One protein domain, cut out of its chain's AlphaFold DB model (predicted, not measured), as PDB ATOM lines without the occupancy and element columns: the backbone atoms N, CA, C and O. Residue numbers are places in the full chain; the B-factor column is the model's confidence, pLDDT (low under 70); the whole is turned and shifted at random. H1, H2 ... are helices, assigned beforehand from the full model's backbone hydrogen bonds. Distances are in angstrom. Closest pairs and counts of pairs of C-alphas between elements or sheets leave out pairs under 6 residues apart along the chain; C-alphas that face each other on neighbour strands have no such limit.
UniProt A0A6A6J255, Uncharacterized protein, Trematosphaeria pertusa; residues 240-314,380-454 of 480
ATOM      1  N   GLU A 240     164.367 190.092 160.858       71.69
ATOM      2  CA  GLU A 240     164.416 190.610 159.492       71.69
ATOM      3  C   GLU A 240     163.908 189.578 158.492       71.69
ATOM      4  O   GLU A 240     163.030 189.892 157.687       71.69
ATOM      5  N   ARG A 241     164.352 188.323 158.609       72.06
ATOM      6  CA  ARG A 241     163.861 187.216 157.783       72.06
ATOM      7  C   ARG A 241     162.358 186.998 157.964       72.06
ATOM      8  O   ARG A 241     161.632 186.885 156.981       72.06
ATOM      9  N   ARG A 242     161.848 187.017 159.203       74.62
ATOM     10  CA  ARG A 242     160.396 186.970 159.485       74.62
ATOM     11  C   ARG A 242     159.657 188.152 158.863       74.62
ATOM     12  O   ARG A 242     158.558 187.976 158.347       74.62
ATOM     13  N   ASN A 243     160.237 189.348 158.902       78.94
ATOM     14  CA  ASN A 243     159.641 190.540 158.306       78.94
ATOM     15  C   ASN A 243     159.626 190.469 156.776       78.94
ATOM     16  O   ASN A 243     158.636 190.870 156.172       78.94
ATOM     17  N   GLN A 244     160.674 189.927 156.153       79.69
ATOM     18  CA  GLN A 244     160.716 189.664 154.715       79.69
ATOM     19  C   GLN A 244     159.650 188.641 154.311       79.69
ATOM     20  O   GLN A 244     158.870 188.920 153.406       79.69
ATOM     21  N   ILE A 245     159.531 187.525 155.043       80.19
ATOM     22  CA  ILE A 245     158.483 186.515 154.824       80.19
ATOM     23  C   ILE A 245     157.093 187.151 154.941       80.19
ATOM     24  O   ILE A 245     156.273 186.998 154.045       80.19
ATOM     25  N   ARG A 246     156.841 187.942 155.992       81.81
ATOM     26  CA  ARG A 246     155.562 188.652 156.173       81.81
ATOM     27  C   ARG A 246     155.255 189.625 155.034       81.81
ATOM     28  O   ARG A 246     154.099 189.745 154.634       81.81
ATOM     29  N   ARG A 247     156.260 190.352 154.535       81.62
ATOM     30  CA  ARG A 247     156.101 191.262 153.388       81.62
ATOM     31  C   ARG A 247     155.755 190.478 152.121       81.62
ATOM     32  O   ARG A 247     154.785 190.841 151.463       81.62
ATOM     33  N   ALA A 248     156.462 189.380 151.857       85.19
ATOM     34  CA  ALA A 248     156.199 188.498 150.721       85.19
ATOM     35  C   ALA A 248     154.791 187.879 150.785       85.19
ATOM     36  O   ALA A 248     154.036 187.980 149.823       85.19
ATOM     37  N   GLU A 249     154.374 187.339 151.936       86.69
ATOM     38  CA  GLU A 249     153.011 186.820 152.135       86.69
ATOM     39  C   GLU A 249     151.950 187.894 151.853       86.69
ATOM     40  O   GLU A 249     150.926 187.642 151.216       86.69
ATOM     41  N   HIS A 250     152.191 189.127 152.298       89.81
ATOM     42  CA  HIS A 250     151.271 190.238 152.073       89.81
ATOM     43  C   HIS A 250     151.193 190.678 150.603       89.81
ATOM     44  O   HIS A 250     150.131 191.089 150.132       89.81
ATOM     45  N   GLU A 251     152.289 190.594 149.859       87.56
ATOM     46  CA  GLU A 251     152.297 190.861 148.418       87.56
ATOM     47  C   GLU A 251     151.555 189.761 147.656       87.56
ATOM     48  O   GLU A 251     150.609 190.065 146.925       87.56
ATOM     49  N   ILE A 252     151.862 188.496 147.945       89.25
ATOM     50  CA  ILE A 252     151.215 187.326 147.333       89.25
ATOM     51  C   ILE A 252     149.714 187.333 147.606       89.25
ATOM     52  O   ILE A 252     148.914 187.158 146.689       89.25
ATOM     53  N   THR A 253     149.293 187.617 148.844       91.31
ATOM     54  CA  THR A 253     147.861 187.700 149.176       91.31
ATOM     55  C   THR A 253     147.141 188.773 148.369       91.31
ATOM     56  O   THR A 253     146.026 188.541 147.897       91.31
ATOM     57  N   ARG A 254     147.755 189.951 148.188       94.06
ATOM     58  CA  ARG A 254     147.192 191.052 147.390       94.06
ATOM     59  C   ARG A 254     147.102 190.693 145.913       94.06
ATOM     60  O   ARG A 254     146.097 191.016 145.274       94.06
ATOM     61  N   GLU A 255     148.127 190.047 145.377       90.62
ATOM     62  CA  GLU A 255     148.194 189.659 143.973       90.62
ATOM     63  C   GLU A 255     147.233 188.519 143.653       90.62
ATOM     64  O   GLU A 255     146.403 188.691 142.762       90.62
ATOM     65  N   ALA A 256     147.238 187.437 144.434       93.75
ATOM     66  CA  ALA A 256     146.298 186.325 144.310       93.75
ATOM     67  C   ALA A 256     144.839 186.800 144.413       93.75
ATOM     68  O   ALA A 256     143.976 186.431 143.611       93.75
ATOM     69  N   ALA A 257     144.560 187.705 145.356       94.75
ATOM     70  CA  ALA A 257     143.261 188.351 145.498       94.75
ATOM     71  C   ALA A 257     142.824 189.113 144.234       94.75
ATOM     72  O   ALA A 257     141.639 189.101 143.881       94.75
ATOM     73  N   ALA A 258     143.748 189.831 143.593       93.94
ATOM     74  CA  ALA A 258     143.481 190.593 142.378       93.94
ATOM     75  C   ALA A 258     143.384 189.687 141.143       93.94
ATOM     76  O   ALA A 258     142.557 189.938 140.266       93.94
ATOM     77  N   GLU A 259     144.208 188.645 141.075       94.12
ATOM     78  CA  GLU A 259     144.226 187.620 140.035       94.12
ATOM     79  C   GLU A 259     142.887 186.884 139.978       94.12
ATOM     80  O   GLU A 259     142.227 186.913 138.938       94.12
ATOM     81  N   TYR A 260     142.414 186.364 141.115       95.69
ATOM     82  CA  TYR A 260     141.109 185.712 141.231       95.69
ATOM     83  C   TYR A 260     139.959 186.626 140.788       95.69
ATOM     84  O   TYR A 260     139.113 186.248 139.976       95.69
ATOM     85  N   ALA A 261     139.951 187.879 141.260       95.50
ATOM     86  CA  ALA A 261     138.919 188.846 140.891       95.50
ATOM     87  C   ALA A 261     138.923 189.160 139.382       95.50
ATOM     88  O   ALA A 261     137.860 189.257 138.763       95.50
ATOM     89  N   LYS A 262     140.109 189.299 138.772       93.81
ATOM     90  CA  LYS A 262     140.256 189.500 137.323       93.81
ATOM     91  C   LYS A 262     139.813 188.268 136.534       93.81
ATOM     92  O   LYS A 262     139.212 188.447 135.477       93.81
ATOM     93  N   ALA A 263     140.114 187.063 137.017       95.31
ATOM     94  CA  ALA A 263     139.731 185.808 136.378       95.31
ATOM     95  C   ALA A 263     138.208 185.638 136.361       95.31
ATOM     96  O   ALA A 263     137.638 185.480 135.287       95.31
ATOM     97  N   LEU A 264     137.531 185.821 137.503       95.69
ATOM     98  CA  LEU A 264     136.066 185.774 137.573       95.69
ATOM     99  C   LEU A 264     135.391 186.848 136.711       95.69
ATOM    100  O   LEU A 264     134.426 186.570 136.001       95.69
ATOM    101  N   ALA A 265     135.891 188.088 136.747       95.56
ATOM    102  CA  ALA A 265     135.355 189.155 135.902       95.56
ATOM    103  C   ALA A 265     135.572 188.868 134.406       95.56
ATOM    104  O   ALA A 265     134.745 189.255 133.582       95.56
ATOM    105  N   GLY A 266     136.677 188.204 134.052       95.12
ATOM    106  CA  GLY A 266     136.952 187.712 132.704       95.12
ATOM    107  C   GLY A 266     135.983 186.608 132.288       95.12
ATOM    108  O   GLY A 266     135.334 186.750 131.258       95.12
ATOM    109  N   ALA A 267     135.822 185.578 133.120       96.00
ATOM    110  CA  ALA A 267     134.929 184.446 132.884       96.00
ATOM    111  C   ALA A 267     133.496 184.903 132.584       96.00
ATOM    112  O   ALA A 267     132.959 184.603 131.520       96.00
ATOM    113  N   LYS A 268     132.930 185.762 133.444       96.12
ATOM    114  CA  LYS A 268     131.590 186.338 133.245       96.12
ATOM    115  C   LYS A 268     131.458 187.096 131.924       96.12
ATOM    116  O   LYS A 268     130.421 187.023 131.277       96.12
ATOM    117  N   ARG A 269     132.511 187.812 131.504       95.88
ATOM    118  CA  ARG A 269     132.538 188.522 130.213       95.88
ATOM    119  C   ARG A 269     132.624 187.577 129.017       95.88
ATOM    120  O   ARG A 269     132.168 187.957 127.945       95.88
ATOM    121  N   TYR A 270     133.259 186.415 129.152       95.62
ATOM    122  CA  TYR A 270     133.339 185.432 128.070       95.62
ATOM    123  C   TYR A 270     132.010 184.706 127.886       95.62
ATOM    124  O   TYR A 270     131.530 184.637 126.756       95.62
ATOM    125  N   VAL A 271     131.374 184.308 128.991       95.75
ATOM    126  CA  VAL A 271     130.020 183.736 128.988       95.75
ATOM    127  C   VAL A 271     129.017 184.736 128.412       95.75
ATOM    128  O   VAL A 271     128.301 184.424 127.467       95.75
ATOM    129  N   SER A 272     129.034 185.997 128.865       95.06
ATOM    130  CA  SER A 272     128.116 187.024 128.344       95.06
ATOM    131  C   SER A 272     128.318 187.353 126.859       95.06
ATOM    132  O   SER A 272     127.487 188.035 126.270       95.06
ATOM    133  N   ARG A 273     129.459 186.973 126.274       92.44
ATOM    134  CA  ARG A 273     129.794 187.191 124.858       92.44
ATOM    135  C   ARG A 273     129.600 185.935 124.003       92.44
ATOM    136  O   ARG A 273     129.983 185.975 122.841       92.44
ATOM    137  N   GLY A 274     129.094 184.836 124.569       92.88
ATOM    138  CA  GLY A 274     128.911 183.566 123.855       92.88
ATOM    139  C   GLY A 274     130.216 182.883 123.430       92.88
ATOM    140  O   GLY A 274     130.202 182.017 122.564       92.88
ATOM    141  N   LEU A 275     131.360 183.273 124.008       93.06
ATOM    142  CA  LEU A 275     132.663 182.682 123.669       93.06
ATOM    143  C   LEU A 275     132.876 181.318 124.323       93.06
ATOM    144  O   LEU A 275     133.718 180.552 123.871       93.06
ATOM    145  N   VAL A 276     132.175 181.080 125.428       95.88
ATOM    146  CA  VAL A 276     132.296 179.913 126.292       95.88
ATOM    147  C   VAL A 276     130.937 179.675 126.948       95.88
ATOM    148  O   VAL A 276     130.243 180.649 127.249       95.88
ATOM    149  N   ASP A 277     130.575 178.414 127.184       93.00
ATOM    150  CA  ASP A 277     129.267 178.058 127.748       93.00
ATOM    151  C   ASP A 277     129.270 178.048 129.277       93.00
ATOM    152  O   ASP A 277     128.315 178.498 129.908       93.00
ATOM    153  N   THR A 278     130.354 177.558 129.883       96.56
ATOM    154  CA  THR A 278     130.454 177.396 131.338       96.56
ATOM    155  C   THR A 278     131.333 178.465 131.988       96.56
ATOM    156  O   THR A 278     132.276 178.997 131.394       96.56
ATOM    157  N   GLU A 279     131.058 178.779 133.258       94.38
ATOM    158  CA  GLU A 279     131.930 179.679 134.022       94.38
ATOM    159  C   GLU A 279     133.327 179.072 134.239       94.38
ATOM    160  O   GLU A 279     134.310 179.809 134.254       94.38
ATOM    161  N   GLU A 280     133.438 177.745 134.344       95.81
ATOM    162  CA  GLU A 280     134.702 177.027 134.559       95.81
ATOM    163  C   GLU A 280     135.653 177.147 133.364       95.81
ATOM    164  O   GLU A 280     136.804 177.564 133.515       95.81
ATOM    165  N   GLU A 281     135.165 176.864 132.156       95.62
ATOM    166  CA  GLU A 281     135.908 177.110 130.919       95.62
ATOM    167  C   GLU A 281     136.227 178.607 130.762       95.62
ATOM    168  O   GLU A 281     137.309 178.976 130.302       95.62
ATOM    169  N   GLY A 282     135.326 179.490 131.212       96.50
ATOM    170  CA  GLY A 282     135.548 180.933 131.228       96.50
ATOM    171  C   GLY A 282     136.705 181.341 132.148       96.50
ATOM    172  O   GLY A 282     137.479 182.239 131.801       96.50
ATOM    173  N   ILE A 283     136.853 180.680 133.303       96.38
ATOM    174  CA  ILE A 283     137.975 180.867 134.231       96.38
ATOM    175  C   ILE A 283     139.271 180.357 133.589       96.38
ATOM    176  O   ILE A 283     140.253 181.104 133.578       96.38
ATOM    177  N   LYS A 284     139.273 179.154 132.993       96.88
ATOM    178  CA  LYS A 284     140.431 178.611 132.250       96.88
ATOM    179  C   LYS A 284     140.888 179.586 131.166       96.88
ATOM    180  O   LYS A 284     142.041 180.015 131.153       96.88
ATOM    181  N   LEU A 285     139.955 180.050 130.335       96.25
ATOM    182  CA  LEU A 285     140.234 181.005 129.268       96.25
ATOM    183  C   LEU A 285     140.786 182.339 129.792       96.25
ATOM    184  O   LEU A 285     141.656 182.948 129.164       96.25
ATOM    185  N   ALA A 286     140.305 182.812 130.945       95.69
ATOM    186  CA  ALA A 286     140.797 184.045 131.546       95.69
ATOM    187  C   ALA A 286     142.280 183.949 131.925       95.69
ATOM    188  O   ALA A 286     143.016 184.913 131.680       95.69
ATOM    189  N   PHE A 287     142.730 182.821 132.474       95.31
ATOM    190  CA  PHE A 287     144.142 182.602 132.797       95.31
ATOM    191  C   PHE A 287     145.007 182.443 131.545       95.31
ATOM    192  O   PHE A 287     146.020 183.131 131.441       95.31
ATOM    193  N   LEU A 288     144.561 181.674 130.548       93.94
ATOM    194  CA  LEU A 288     145.288 181.514 129.278       93.94
ATOM    195  C   LEU A 288     145.515 182.853 128.575       93.94
ATOM    196  O   LEU A 288     146.610 183.178 128.122       93.94
ATOM    197  N   ARG A 289     144.489 183.705 128.567       93.69
ATOM    198  CA  ARG A 289     144.564 185.031 127.946       93.69
ATOM    199  C   ARG A 289     145.165 186.092 128.861       93.69
ATOM    200  O   ARG A 289     145.067 187.279 128.554       93.69
ATOM    201  N   ALA A 290     145.735 185.739 130.013       88.75
ATOM    202  CA  ALA A 290     146.336 186.720 130.914       88.75
ATOM    203  C   ALA A 290     147.524 187.443 130.258       88.75
ATOM    204  O   ALA A 290     147.570 188.674 130.330       88.75
ATOM    205  N   ARG A 291     148.402 186.707 129.553       87.94
ATOM    206  CA  ARG A 291     149.541 187.262 128.796       87.94
ATOM    207  C   ARG A 291     149.067 188.194 127.679       87.94
ATOM    208  O   ARG A 291     149.383 189.380 127.704       87.94
ATOM    209  N   GLU A 292     148.170 187.710 126.811       87.81
ATOM    210  CA  GLU A 292     147.549 188.515 125.740       87.81
ATOM    211  C   GLU A 292     146.910 189.810 126.285       87.81
ATOM    212  O   GLU A 292     147.017 190.884 125.685       87.81
ATOM    213  N   ARG A 293     146.228 189.733 127.439       88.69
ATOM    214  CA  ARG A 293     145.597 190.895 128.083       88.69
ATOM    215  C   ARG A 293     146.624 191.875 128.640       88.69
ATOM    216  O   ARG A 293     146.381 193.077 128.551       88.69
ATOM    217  N   ALA A 294     147.719 191.395 129.224       84.94
ATOM    218  CA  ALA A 294     148.790 192.243 129.737       84.94
ATOM    219  C   ALA A 294     149.491 192.990 128.594       84.94
ATOM    220  O   ALA A 294     149.579 194.217 128.638       84.94
ATOM    221  N   GLU A 295     149.861 192.285 127.525       87.12
ATOM    222  CA  GLU A 295     150.437 192.881 126.315       87.12
ATOM    223  C   GLU A 295     149.482 193.889 125.672       87.12
ATOM    224  O   GLU A 295     149.866 195.019 125.376       87.12
ATOM    225  N   SER A 296     148.200 193.535 125.531       88.44
ATOM    226  CA  SER A 296     147.180 194.456 125.013       88.44
ATOM    227  C   SER A 296     147.028 195.698 125.894       88.44
ATOM    228  O   SER A 296     146.814 196.796 125.386       88.44
ATOM    229  N   GLN A 297     147.141 195.564 127.219       88.44
ATOM    230  CA  GLN A 297     147.121 196.708 128.132       88.44
ATOM    231  C   GLN A 297     148.348 197.604 127.966       88.44
ATOM    232  O   GLN A 297     148.188 198.823 128.022       88.44
ATOM    233  N   LEU A 298     149.542 197.035 127.775       89.81
ATOM    234  CA  LEU A 298     150.764 197.799 127.510       89.81
ATOM    235  C   LEU A 298     150.659 198.542 126.175       89.81
ATOM    236  O   LEU A 298     150.716 199.770 126.176       89.81
ATOM    237  N   ARG A 299     150.323 197.834 125.091       93.94
ATOM    238  CA  ARG A 299     150.103 198.423 123.758       93.94
ATOM    239  C   ARG A 299     149.057 199.537 123.784       93.94
ATOM    240  O   ARG A 299     149.250 200.597 123.198       93.94
ATOM    241  N   ASN A 300     147.944 199.345 124.497       92.88
ATOM    242  CA  ASN A 300     146.912 200.379 124.628       92.88
ATOM    243  C   ASN A 300     147.390 201.588 125.446       92.88
ATOM    244  O   ASN A 300     147.002 202.713 125.139       92.88
ATOM    245  N   LYS A 301     148.219 201.384 126.478       91.38
ATOM    246  CA  LYS A 301     148.832 202.484 127.241       91.38
ATOM    247  C   LYS A 301     149.826 203.262 126.388       91.38
ATOM    248  O   LYS A 301     149.837 204.483 126.483       91.38
ATOM    249  N   GLU A 302     150.628 202.580 125.581       92.62
ATOM    250  CA  GLU A 302     151.582 203.190 124.648       92.62
ATOM    251  C   GLU A 302     150.855 204.012 123.591       92.62
ATOM    252  O   GLU A 302     151.037 205.225 123.555       92.62
ATOM    253  N   ARG A 303     149.901 203.412 122.865       95.00
ATOM    254  CA  ARG A 303     149.042 204.130 121.907       95.00
ATOM    255  C   ARG A 303     148.340 205.327 122.541       95.00
ATOM    256  O   ARG A 303     148.183 206.376 121.922       95.00
ATOM    257  N   PHE A 304     147.896 205.192 123.789       94.44
ATOM    258  CA  PHE A 304     147.270 206.297 124.509       94.44
ATOM    259  C   PHE A 304     148.268 207.397 124.891       94.44
ATOM    260  O   PHE A 304     147.928 208.576 124.808       94.44
ATOM    261  N   ARG A 305     149.496 207.041 125.288       90.75
ATOM    262  CA  ARG A 305     150.579 208.000 125.542       90.75
ATOM    263  C   ARG A 305     150.966 208.743 124.271       90.75
ATOM    264  O   ARG A 305     151.054 209.962 124.320       90.75
ATOM    265  N   GLU A 306     151.116 208.039 123.154       93.44
ATOM    266  CA  GLU A 306     151.359 208.630 121.833       93.44
ATOM    267  C   GLU A 306     150.231 209.586 121.447       93.44
ATOM    268  O   GLU A 306     150.485 210.728 121.078       93.44
ATOM    269  N   LYS A 307     148.972 209.172 121.631       93.38
ATOM    270  CA  LYS A 307     147.805 210.024 121.381       93.38
ATOM    271  C   LYS A 307     147.804 211.285 122.250       93.38
ATOM    272  O   LYS A 307     147.510 212.370 121.755       93.38
ATOM    273  N   LEU A 308     148.124 211.167 123.540       94.69
ATOM    274  CA  LEU A 308     148.254 212.327 124.427       94.69
ATOM    275  C   LEU A 308     149.420 213.231 124.016       94.69
ATOM    276  O   LEU A 308     149.281 214.452 124.077       94.69
ATOM    277  N   ALA A 309     150.538 212.643 123.590       92.38
ATOM    278  CA  ALA A 309     151.703 213.377 123.119       92.38
ATOM    279  C   ALA A 309     151.419 214.123 121.809       92.38
ATOM    280  O   ALA A 309     151.854 215.260 121.662       92.38
ATOM    281  N   ALA A 310     150.635 213.541 120.902       94.06
ATOM    282  CA  ALA A 310     150.208 214.195 119.669       94.06
ATOM    283  C   ALA A 310     149.285 215.401 119.930       94.06
ATOM    284  O   ALA A 310     149.392 216.411 119.244       94.06
ATOM    285  N   LEU A 311     148.398 215.317 120.930       93.62
ATOM    286  CA  LEU A 311     147.445 216.390 121.249       93.62
ATOM    287  C   LEU A 311     148.047 217.522 122.093       93.62
ATOM    288  O   LEU A 311     147.719 218.684 121.883       93.62
ATOM    289  N   PHE A 312     148.894 217.195 123.073       93.19
ATOM    290  CA  PHE A 312     149.366 218.145 124.093       93.19
ATOM    291  C   PHE A 312     150.900 218.203 124.218       93.19
ATOM    292  O   PHE A 312     151.425 218.746 125.197       93.19
ATOM    293  N   GLY A 313     151.638 217.599 123.284       91.50
ATOM    294  CA  GLY A 313     153.095 217.437 123.333       91.50
ATOM    295  C   GLY A 313     153.569 216.343 124.310       91.50
ATOM    296  O   GLY A 313     152.804 215.902 125.180       91.50
ATOM    297  N   PRO A 314     154.844 215.916 124.241       90.56
ATOM    298  CA  PRO A 314     155.410 214.936 125.174       90.56
ATOM    299  C   PRO A 314     155.370 215.445 126.627       90.56
ATOM    300  O   PRO A 314     155.402 216.649 126.885       90.56
ATOM    301  N   ALA A 380     137.646 177.047 122.571       95.19
ATOM    302  CA  ALA A 380     137.631 175.662 123.041       95.19
ATOM    303  C   ALA A 380     138.930 174.928 122.671       95.19
ATOM    304  O   ALA A 380     139.538 174.287 123.528       95.19
ATOM    305  N   ARG A 381     139.419 175.110 121.437       95.38
ATOM    306  CA  ARG A 381     140.701 174.563 120.975       95.38
ATOM    307  C   ARG A 381     141.869 175.058 121.827       95.38
ATOM    308  O   ARG A 381     142.683 174.247 122.247       95.38
ATOM    309  N   LYS A 382     141.922 176.358 122.146       93.88
ATOM    310  CA  LYS A 382     142.957 176.924 123.034       93.88
ATOM    311  C   LYS A 382     142.936 176.309 124.436       93.88
ATOM    312  O   LYS A 382     143.990 176.144 125.040       93.88
ATOM    313  N   ILE A 383     141.752 176.004 124.971       95.12
ATOM    314  CA  ILE A 383     141.627 175.351 126.281       95.12
ATOM    315  C   ILE A 383     142.150 173.912 126.205       95.12
ATOM    316  O   ILE A 383     142.943 173.525 127.057       95.12
ATOM    317  N   GLN A 384     141.767 173.157 125.172       94.38
ATOM    318  CA  GLN A 384     142.223 171.776 124.970       94.38
ATOM    319  C   GLN A 384     143.742 171.691 124.775       94.38
ATOM    320  O   GLN A 384     144.406 170.897 125.435       94.38
ATOM    321  N   GLU A 385     144.299 172.559 123.929       93.00
ATOM    322  CA  GLU A 385     145.743 172.658 123.691       93.00
ATOM    323  C   GLU A 385     146.508 172.970 124.983       93.00
ATOM    324  O   GLU A 385     147.563 172.394 125.234       93.00
ATOM    325  N   ALA A 386     145.956 173.834 125.838       93.56
ATOM    326  CA  ALA A 386     146.559 174.157 127.124       93.56
ATOM    327  C   ALA A 386     146.486 173.008 128.141       93.56
ATOM    328  O   ALA A 386     147.409 172.832 128.932       93.56
ATOM    329  N   GLU A 387     145.405 172.224 128.142       93.75
ATOM    330  CA  GLU A 387     145.281 171.038 128.999       93.75
ATOM    331  C   GLU A 387     146.265 169.934 128.588       93.75
ATOM    332  O   GLU A 387     146.838 169.265 129.450       93.75
ATOM    333  N   GLN A 388     146.519 169.805 127.285       93.44
ATOM    334  CA  GLN A 388     147.472 168.861 126.693       93.44
ATOM    335  C   GLN A 388     148.886 169.442 126.532       93.44
ATOM    336  O   GLN A 388     149.756 168.800 125.954       93.44
ATOM    337  N   ALA A 389     149.162 170.644 127.053       90.31
ATOM    338  CA  ALA A 389     150.424 171.351 126.807       90.31
ATOM    339  C   ALA A 389     151.674 170.554 127.221       90.31
ATOM    340  O   ALA A 389     152.717 170.693 126.591       90.31
ATOM    341  N   HIS A 390     151.559 169.702 128.243       86.25
ATOM    342  CA  HIS A 390     152.645 168.845 128.724       86.25
ATOM    343  C   HIS A 390     153.000 167.689 127.769       86.25
ATOM    344  O   HIS A 390     154.110 167.172 127.836       86.25
ATOM    345  N   GLU A 391     152.080 167.292 126.885       91.19
ATOM    346  CA  GLU A 391     152.265 166.211 125.903       91.19
ATOM    347  C   GLU A 391     152.814 166.744 124.566       91.19
ATOM    348  O   GLU A 391     153.345 165.993 123.751       91.19
ATOM    349  N   ASN A 392     152.705 168.056 124.330       87.75
ATOM    350  CA  ASN A 392     153.031 168.692 123.055       87.75
ATOM    351  C   ASN A 392     154.522 169.046 122.943       87.75
ATOM    352  O   ASN A 392     154.908 170.188 123.189       87.75
ATOM    353  N   GLU A 393     155.353 168.110 122.477       85.81
ATOM    354  CA  GLU A 393     156.807 168.306 122.276       85.81
ATOM    355  C   GLU A 393     157.176 169.415 121.266       85.81
ATOM    356  O   GLU A 393     158.318 169.869 121.222       85.81
ATOM    357  N   THR A 394     156.225 169.871 120.447       93.00
ATOM    358  CA  THR A 394     156.440 170.899 119.416       93.00
ATOM    359  C   THR A 394     156.452 172.330 119.958       93.00
ATOM    360  O   THR A 394     156.949 173.229 119.276       93.00
ATOM    361  N   LEU A 395     155.901 172.566 121.154       87.94
ATOM    362  CA  LEU A 395     155.805 173.898 121.753       87.94
ATOM    363  C   LEU A 395     157.108 174.293 122.476       87.94
ATOM    364  O   LEU A 395     157.757 173.442 123.084       87.94
ATOM    365  N   PRO A 396     157.493 175.585 122.483       93.62
ATOM    366  CA  PRO A 396     158.616 176.052 123.292       93.62
ATOM    367  C   PRO A 396     158.390 175.768 124.785       93.62
ATOM    368  O   PRO A 396     157.287 175.962 125.297       93.62
ATOM    369  N   GLN A 397     159.450 175.390 125.506       89.62
ATOM    370  CA  GLN A 397     159.374 175.037 126.935       89.62
ATOM    371  C   GLN A 397     158.758 176.151 127.802       89.62
ATOM    372  O   GLN A 397     157.972 175.879 128.708       89.62
ATOM    373  N   GLU A 398     159.063 177.418 127.505       89.06
ATOM    374  CA  GLU A 398     158.486 178.569 128.214       89.06
ATOM    375  C   GLU A 398     156.966 178.670 128.023       89.06
ATOM    376  O   GLU A 398     156.232 179.025 128.950       89.06
ATOM    377  N   GLU A 399     156.478 178.346 126.823       89.12
ATOM    378  CA  GLU A 399     155.052 178.382 126.509       89.12
ATOM    379  C   GLU A 399     154.317 177.199 127.133       89.12
ATOM    380  O   GLU A 399     153.250 177.399 127.711       89.12
ATOM    381  N   GLN A 400     154.913 176.005 127.120       89.88
ATOM    382  CA  GLN A 400     154.385 174.837 127.831       89.88
ATOM    383  C   GLN A 400     154.214 175.131 129.328       89.88
ATOM    384  O   GLN A 400     153.120 174.966 129.872       89.88
ATOM    385  N   HIS A 401     155.259 175.657 129.977       89.75
ATOM    386  CA  HIS A 401     155.222 176.019 131.395       89.75
ATOM    387  C   HIS A 401     154.164 177.099 131.687       89.75
ATOM    388  O   HIS A 401     153.433 177.034 132.680       89.75
ATOM    389  N   PHE A 402     154.023 178.097 130.809       90.94
ATOM    390  CA  PHE A 402     152.971 179.107 130.940       90.94
ATOM    391  C   PHE A 402     151.561 178.499 130.862       90.94
ATOM    392  O   PHE A 402     150.704 178.834 131.682       90.94
ATOM    393  N   LEU A 403     151.304 177.614 129.896       91.94
ATOM    394  CA  LEU A 403     149.999 176.970 129.739       91.94
ATOM    395  C   LEU A 403     149.682 176.066 130.936       91.94
ATOM    396  O   LEU A 403     148.584 176.146 131.490       91.94
ATOM    397  N   GLU A 404     150.661 175.288 131.402       90.69
ATOM    398  CA  GLU A 404     150.519 174.423 132.573       90.69
ATOM    399  C   GLU A 404     150.180 175.236 133.833       90.69
ATOM    400  O   GLU A 404     149.186 174.965 134.516       90.69
ATOM    401  N   THR A 405     150.949 176.293 134.111       90.75
ATOM    402  CA  THR A 405     150.709 177.169 135.268       90.75
ATOM    403  C   THR A 405     149.363 177.891 135.173       90.75
ATOM    404  O   THR A 405     148.663 178.034 136.179       90.75
ATOM    405  N   ALA A 406     148.940 178.309 133.975       92.81
ATOM    406  CA  ALA A 406     147.631 178.916 133.750       92.81
ATOM    407  C   ALA A 406     146.480 177.938 134.049       92.81
ATOM    408  O   ALA A 406     145.511 178.324 134.710       92.81
ATOM    409  N   ILE A 407     146.592 176.676 133.620       94.31
ATOM    410  CA  ILE A 407     145.594 175.635 133.902       94.31
ATOM    411  C   ILE A 407     145.574 175.269 135.389       94.31
ATOM    412  O   ILE A 407     144.492 175.175 135.969       94.31
ATOM    413  N   GLN A 408     146.729 175.137 136.044       93.06
ATOM    414  CA  GLN A 408     146.807 174.891 137.491       93.06
ATOM    415  C   GLN A 408     146.132 176.015 138.290       93.06
ATOM    416  O   GLN A 408     145.287 175.764 139.153       93.06
ATOM    417  N   LYS A 409     146.418 177.276 137.943       94.00
ATOM    418  CA  LYS A 409     145.761 178.445 138.546       94.00
ATOM    419  C   LYS A 409     144.257 178.461 138.301       94.00
ATOM    420  O   LYS A 409     143.512 178.846 139.204       94.00
ATOM    421  N   ALA A 410     143.811 178.050 137.114       95.81
ATOM    422  CA  ALA A 410     142.396 177.939 136.792       95.81
ATOM    423  C   ALA A 410     141.703 176.855 137.626       95.81
ATOM    424  O   ALA A 410     140.658 177.138 138.205       95.81
ATOM    425  N   ARG A 411     142.303 175.663 137.762       95.38
ATOM    426  CA  ARG A 411     141.793 174.576 138.620       95.38
ATOM    427  C   ARG A 411     141.632 175.043 140.064       95.38
ATOM    428  O   ARG A 411     140.532 174.982 140.603       95.38
ATOM    429  N   ARG A 412     142.670 175.667 140.626       94.12
ATOM    430  CA  ARG A 412     142.623 176.258 141.972       94.12
ATOM    431  C   ARG A 412     141.528 177.320 142.110       94.12
ATOM    432  O   ARG A 412     140.887 177.424 143.149       94.12
ATOM    433  N   ALA A 413     141.298 178.135 141.079       96.12
ATOM    434  CA  ALA A 413     140.237 179.143 141.091       96.12
ATOM    435  C   ALA A 413     138.829 178.530 141.016       96.12
ATOM    436  O   ALA A 413     137.910 179.076 141.631       96.12
ATOM    437  N   ILE A 414     138.664 177.417 140.296       95.94
ATOM    438  CA  ILE A 414     137.415 176.647 140.228       95.94
ATOM    439  C   ILE A 414     137.139 175.980 141.581       95.94
ATOM    440  O   ILE A 414     136.066 176.165 142.141       95.94
ATOM    441  N   GLU A 415     138.122 175.309 142.178       95.69
ATOM    442  CA  GLU A 415     137.987 174.723 143.521       95.69
ATOM    443  C   GLU A 415     137.674 175.792 144.578       95.69
ATOM    444  O   GLU A 415     136.793 175.632 145.425       95.69
ATOM    445  N   ALA A 416     138.353 176.938 144.500       95.44
ATOM    446  CA  ALA A 416     138.108 178.050 145.400       95.44
ATOM    447  C   ALA A 416     136.711 178.654 145.217       95.44
ATOM    448  O   ALA A 416     136.105 179.055 146.208       95.44
ATOM    449  N   SER A 417     136.165 178.716 143.994       92.31
ATOM    450  CA  SER A 417     134.804 179.231 143.773       92.31
ATOM    451  C   SER A 417     133.746 178.404 144.511       92.31
ATOM    452  O   SER A 417     132.773 178.979 144.997       92.31
ATOM    453  N   GLN A 418     133.992 177.103 144.691       92.19
ATOM    454  CA  GLN A 418     133.122 176.181 145.422       92.19
ATOM    455  C   GLN A 418     133.319 176.261 146.951       92.19
ATOM    456  O   GLN A 418     132.347 176.172 147.697       92.19
ATOM    457  N   ASN A 419     134.550 176.504 147.429       87.56
ATOM    458  CA  ASN A 419     134.945 176.301 148.836       87.56
ATOM    459  C   ASN A 419     135.218 177.577 149.665       87.56
ATOM    460  O   ASN A 419     135.810 177.502 150.738       87.56
ATOM    461  N   GLY A 420     134.815 178.766 149.203       85.50
ATOM    462  CA  GLY A 420     135.020 180.022 149.960       85.50
ATOM    463  C   GLY A 420     135.436 181.235 149.123       85.50
ATOM    464  O   GLY A 420     135.810 182.288 149.648       85.50
ATOM    465  N   GLY A 421     135.383 181.102 147.801       93.44
ATOM    466  CA  GLY A 421     135.650 182.142 146.826       93.44
ATOM    467  C   GLY A 421     137.070 182.691 146.919       93.44
ATOM    468  O   GLY A 421     138.070 181.980 146.860       93.44
ATOM    469  N   LYS A 422     137.165 184.010 147.072       94.44
ATOM    470  CA  LYS A 422     138.436 184.737 147.042       94.44
ATOM    471  C   LYS A 422     139.396 184.338 148.170       94.44
ATOM    472  O   LYS A 422     140.601 184.330 147.942       94.44
ATOM    473  N   GLN A 423     138.887 184.071 149.375       95.12
ATOM    474  CA  GLN A 423     139.731 183.738 150.531       95.12
ATOM    475  C   GLN A 423     140.358 182.353 150.366       95.12
ATOM    476  O   GLN A 423     141.571 182.237 150.494       95.12
ATOM    477  N   ALA A 424     139.561 181.366 149.944       95.69
ATOM    478  CA  ALA A 424     140.037 180.016 149.651       95.69
ATOM    479  C   ALA A 424     141.144 180.011 148.580       95.69
ATOM    480  O   ALA A 424     142.157 179.338 148.744       95.69
ATOM    481  N   TYR A 425     141.010 180.825 147.522       95.88
ATOM    482  CA  TYR A 425     142.059 180.948 146.503       95.88
ATOM    483  C   TYR A 425     143.362 181.500 147.087       95.88
ATOM    484  O   TYR A 425     144.424 180.942 146.843       95.88
ATOM    485  N   VAL A 426     143.286 182.580 147.874       95.25
ATOM    486  CA  VAL A 426     144.459 183.202 148.506       95.25
ATOM    487  C   VAL A 426     145.146 182.235 149.468       95.25
ATOM    488  O   VAL A 426     146.369 182.128 149.452       95.25
ATOM    489  N   GLU A 427     144.385 181.507 150.278       93.88
ATOM    490  CA  GLU A 427     144.942 180.522 151.206       93.88
ATOM    491  C   GLU A 427     145.646 179.387 150.460       93.88
ATOM    492  O   GLU A 427     146.799 179.100 150.772       93.88
ATOM    493  N   ALA A 428     145.027 178.832 149.414       92.44
ATOM    494  CA  ALA A 428     145.666 177.828 148.565       92.44
ATOM    495  C   ALA A 428     146.957 178.365 147.914       92.44
ATOM    496  O   ALA A 428     147.986 177.700 147.954       92.44
ATOM    497  N   THR A 429     146.958 179.612 147.415       92.19
ATOM    498  CA  THR A 429     148.174 180.234 146.846       92.19
ATOM    499  C   THR A 429     149.306 180.375 147.860       92.19
ATOM    500  O   THR A 429     150.472 180.208 147.514       92.19
ATOM    501  N   LEU A 430     148.968 180.683 149.117       91.50
ATOM    502  CA  LEU A 430     149.942 180.811 150.194       91.50
ATOM    503  C   LEU A 430     150.483 179.452 150.623       91.50
ATOM    504  O   LEU A 430     151.655 179.366 150.975       91.50
ATOM    505  N   VAL A 431     149.648 178.409 150.619       90.75
ATOM    506  CA  VAL A 431     150.080 177.038 150.907       90.75
ATOM    507  C   VAL A 431     151.086 176.578 149.856       90.75
ATOM    508  O   VAL A 431     152.171 176.150 150.238       90.75
ATOM    509  N   ASP A 432     150.788 176.771 148.567       85.81
ATOM    510  CA  ASP A 432     151.698 176.425 147.464       85.81
ATOM    511  C   ASP A 432     153.029 177.185 147.574       85.81
ATOM    512  O   ASP A 432     154.110 176.607 147.457       85.81
ATOM    513  N   TRP A 433     152.962 178.486 147.872       85.75
ATOM    514  CA  TRP A 433     154.155 179.309 148.058       85.75
ATOM    515  C   TRP A 433     154.993 178.863 149.265       85.75
ATOM    516  O   TRP A 433     156.214 178.754 149.165       85.75
ATOM    517  N   ARG A 434     154.351 178.560 150.403       84.25
ATOM    518  CA  ARG A 434     155.030 178.045 151.606       84.25
ATOM    519  C   ARG A 434     155.626 176.654 151.388       84.25
ATOM    520  O   ARG A 434     156.619 176.336 152.036       84.25
ATOM    521  N   ALA A 435     155.038 175.845 150.505       81.31
ATOM    522  CA  ALA A 435     155.520 174.511 150.159       81.31
ATOM    523  C   ALA A 435     156.783 174.525 149.275       81.31
ATOM    524  O   ALA A 435     157.448 173.500 149.166       81.31
ATOM    525  N   GLY A 436     157.173 175.676 148.713       62.03
ATOM    526  CA  GLY A 436     158.461 175.828 148.030       62.03
ATOM    527  C   GLY A 436     158.478 175.439 146.550       62.03
ATOM    528  O   GLY A 436     159.556 175.405 145.961       62.03
ATOM    529  N   ASP A 437     157.321 175.243 145.914       48.12
ATOM    530  CA  ASP A 437     157.205 175.162 144.449       48.12
ATOM    531  C   ASP A 437     157.296 176.580 143.843       48.12
ATOM    532  O   ASP A 437     156.329 177.157 143.337       48.12
ATOM    533  N   ALA A 438     158.483 177.186 143.932       43.16
ATOM    534  CA  ALA A 438     158.748 178.557 143.487       43.16
ATOM    535  C   ALA A 438     158.495 178.785 141.980       43.16
ATOM    536  O   ALA A 438     158.321 179.927 141.565       43.16
ATOM    537  N   SER A 439     158.408 177.721 141.172       43.59
ATOM    538  CA  SER A 439     158.058 177.784 139.745       43.59
ATOM    539  C   SER A 439     156.559 177.986 139.476       43.59
ATOM    540  O   SER A 439     156.186 178.406 138.384       43.59
ATOM    541  N   ARG A 440     155.673 177.728 140.452       53.91
ATOM    542  CA  ARG A 440     154.212 177.698 140.222       53.91
ATOM    543  C   ARG A 440     153.476 178.973 140.633       53.91
ATOM    544  O   ARG A 440     152.400 179.265 140.105       53.91
ATOM    545  N   VAL A 441     154.037 179.773 141.544       50.31
ATOM    546  CA  VAL A 441     153.415 181.019 142.031       50.31
ATOM    547  C   VAL A 441     154.479 182.083 142.332       50.31
ATOM    548  O   VAL A 441     154.653 182.504 143.472       50.31
ATOM    549  N   MET A 442     155.197 182.542 141.308       40.62
ATOM    550  CA  MET A 442     155.964 183.788 141.385       40.62
ATOM    551  C   MET A 442     155.238 184.885 140.598       40.62
ATOM    552  O   MET A 442     154.801 184.654 139.466       40.62
ATOM    553  N   PRO A 443     155.052 186.090 141.162       40.69
ATOM    554  CA  PRO A 443     154.711 187.238 140.347       40.69
ATOM    555  C   PRO A 443     155.915 187.633 139.482       40.69
ATOM    556  O   PRO A 443     157.032 187.721 139.994       40.69
ATOM    557  N   PRO A 444     155.706 187.980 138.198       41.75
ATOM    558  CA  PRO A 444     156.794 188.347 137.283       41.75
ATOM    559  C   PRO A 444     157.633 189.532 137.788       41.75
ATOM    560  O   PRO A 444     158.796 189.682 137.432       41.75
ATOM    561  N   ARG A 445     157.070 190.355 138.681       35.28
ATOM    562  CA  ARG A 445     157.739 191.525 139.250       35.28
ATOM    563  C   ARG A 445     158.888 191.180 140.207       35.28
ATOM    564  O   ARG A 445     159.856 191.926 140.257       35.28
ATOM    565  N   LEU A 446     158.800 190.067 140.940       37.53
ATOM    566  CA  LEU A 446     159.861 189.636 141.861       37.53
ATOM    567  C   LEU A 446     160.937 188.797 141.156       37.53
ATOM    568  O   LEU A 446     162.080 188.770 141.607       37.53
ATOM    569  N   GLU A 447     160.622 188.164 140.022       38.28
ATOM    570  CA  GLU A 447     161.623 187.493 139.182       38.28
ATOM    571  C   GLU A 447     162.555 188.486 138.473       38.28
ATOM    572  O   GLU A 447     163.759 188.249 138.402       38.28
ATOM    573  N   GLU A 448     162.041 189.622 137.993       38.25
ATOM    574  CA  GLU A 448     162.871 190.676 137.391       38.25
ATOM    575  C   GLU A 448     163.740 191.390 138.438       38.25
ATOM    576  O   GLU A 448     164.914 191.668 138.182       38.25
ATOM    577  N   GLU A 449     163.219 191.624 139.648       34.00
ATOM    578  CA  GLU A 449     163.984 192.216 140.755       34.00
ATOM    579  C   GLU A 449     165.026 191.244 141.333       34.00
ATOM    580  O   GLU A 449     166.120 191.664 141.695       34.00
ATOM    581  N   SER A 450     164.752 189.936 141.372       35.50
ATOM    582  CA  SER A 450     165.739 188.940 141.819       35.50
ATOM    583  C   SER A 450     166.812 188.660 140.765       35.50
ATOM    584  O   SER A 450     167.986 188.593 141.120       35.50
ATOM    585  N   LYS A 451     166.467 188.585 139.471       37.34
ATOM    586  CA  LYS A 451     167.452 188.449 138.381       37.34
ATOM    587  C   LYS A 451     168.343 189.688 138.249       37.34
ATOM    588  O   LYS A 451     169.556 189.540 138.112       37.34
ATOM    589  N   SER A 452     167.776 190.892 138.360       34.19
ATOM    590  CA  SER A 452     168.557 192.140 138.319       34.19
ATOM    591  C   SER A 452     169.471 192.294 139.539       34.19
ATOM    592  O   SER A 452     170.623 192.691 139.391       34.19
ATOM    593  N   LYS A 453     169.022 191.876 140.729       31.30
ATOM    594  CA  LYS A 453     169.825 191.940 141.957       31.30
ATOM    595  C   LYS A 453     170.901 190.857 142.050       31.30
ATOM    596  O   LYS A 453     171.963 191.107 142.605       31.30
ATOM    597  N   VAL A 454     170.678 189.676 141.471       35.72
ATOM    598  CA  VAL A 454     171.716 188.636 141.344       35.72
ATOM    599  C   VAL A 454     172.805 189.063 140.351       35.72
ATOM    600  O   VAL A 454     173.982 188.819 140.615       35.72
TER     601      VAL A 454
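Overview. This is residues 240 to 314 and 380 to 454 of the 480 residues of an uncharacterized protein of Trematosphaeria pertusa (UniProt A0A6A6J255). The long helix H1 and helix H5 cross nearly at right angles, H2 and H6 each pack on both of them, and H4 packs on H2 and H5. From this cluster sticks out a long arm, residues 292 to 304 and 307 to 313, mostly H3; residues 447 to 454 of H7 stick out as well. The printed part has 150 residues with seven named helices, H1 to H7 in chain order, and no named strand: all helix. It is only just compact, close to loose, with a radius of gyration of the C-alphas of 17.6 A, and spans 51 by 47 by 36 A.

Arrangement. H1, residues 240 to 271, touches H2, residues 279 to 288, with residues 262 to 271 alone, at a steep tilt of 59 degrees; the closest C-alphas, of Ala 267 and Gly 282, are 3.9 A apart. With residues 249 to 261 alone H1 touches H6, residues 422 to 435, at a steep tilt of 46 degrees; C-alphas 256 and 426 are closest, 5.5 A. H5, residues 397 to 419, touches H2 at a shallow tilt of 31 degrees, opposite ways; C-alphas 284 and 410 are closest, 5.0 A. H5 touches H6 too, C-alphas 416 and 425 being closest at 5.0 A. H4, residues 380 to 387, touches H5, C-alphas 386 and 403 being closest at 5.2 A. H3, residues 290 to 312, and H7, residues 444 to 454, touch no helix. In all seven helices every O i to N i+4 pair is within hydrogen-bond range.

Along the chain. H1 runs 46.5 A from C-alpha 240 at (164.416, 190.610, 159.492); H5 measures 32.8 A and H3 32.3 A. H7 ends at C-alpha 454, (171.716, 188.636, 141.344).

Size, cuts and confidence. Residues 315 to 379 are not printed; C-alphas 314 and 380 are 43.2 A apart across this cut. Of the links printed whole, none is long. Residues 436 to 454 have pLDDT under 70.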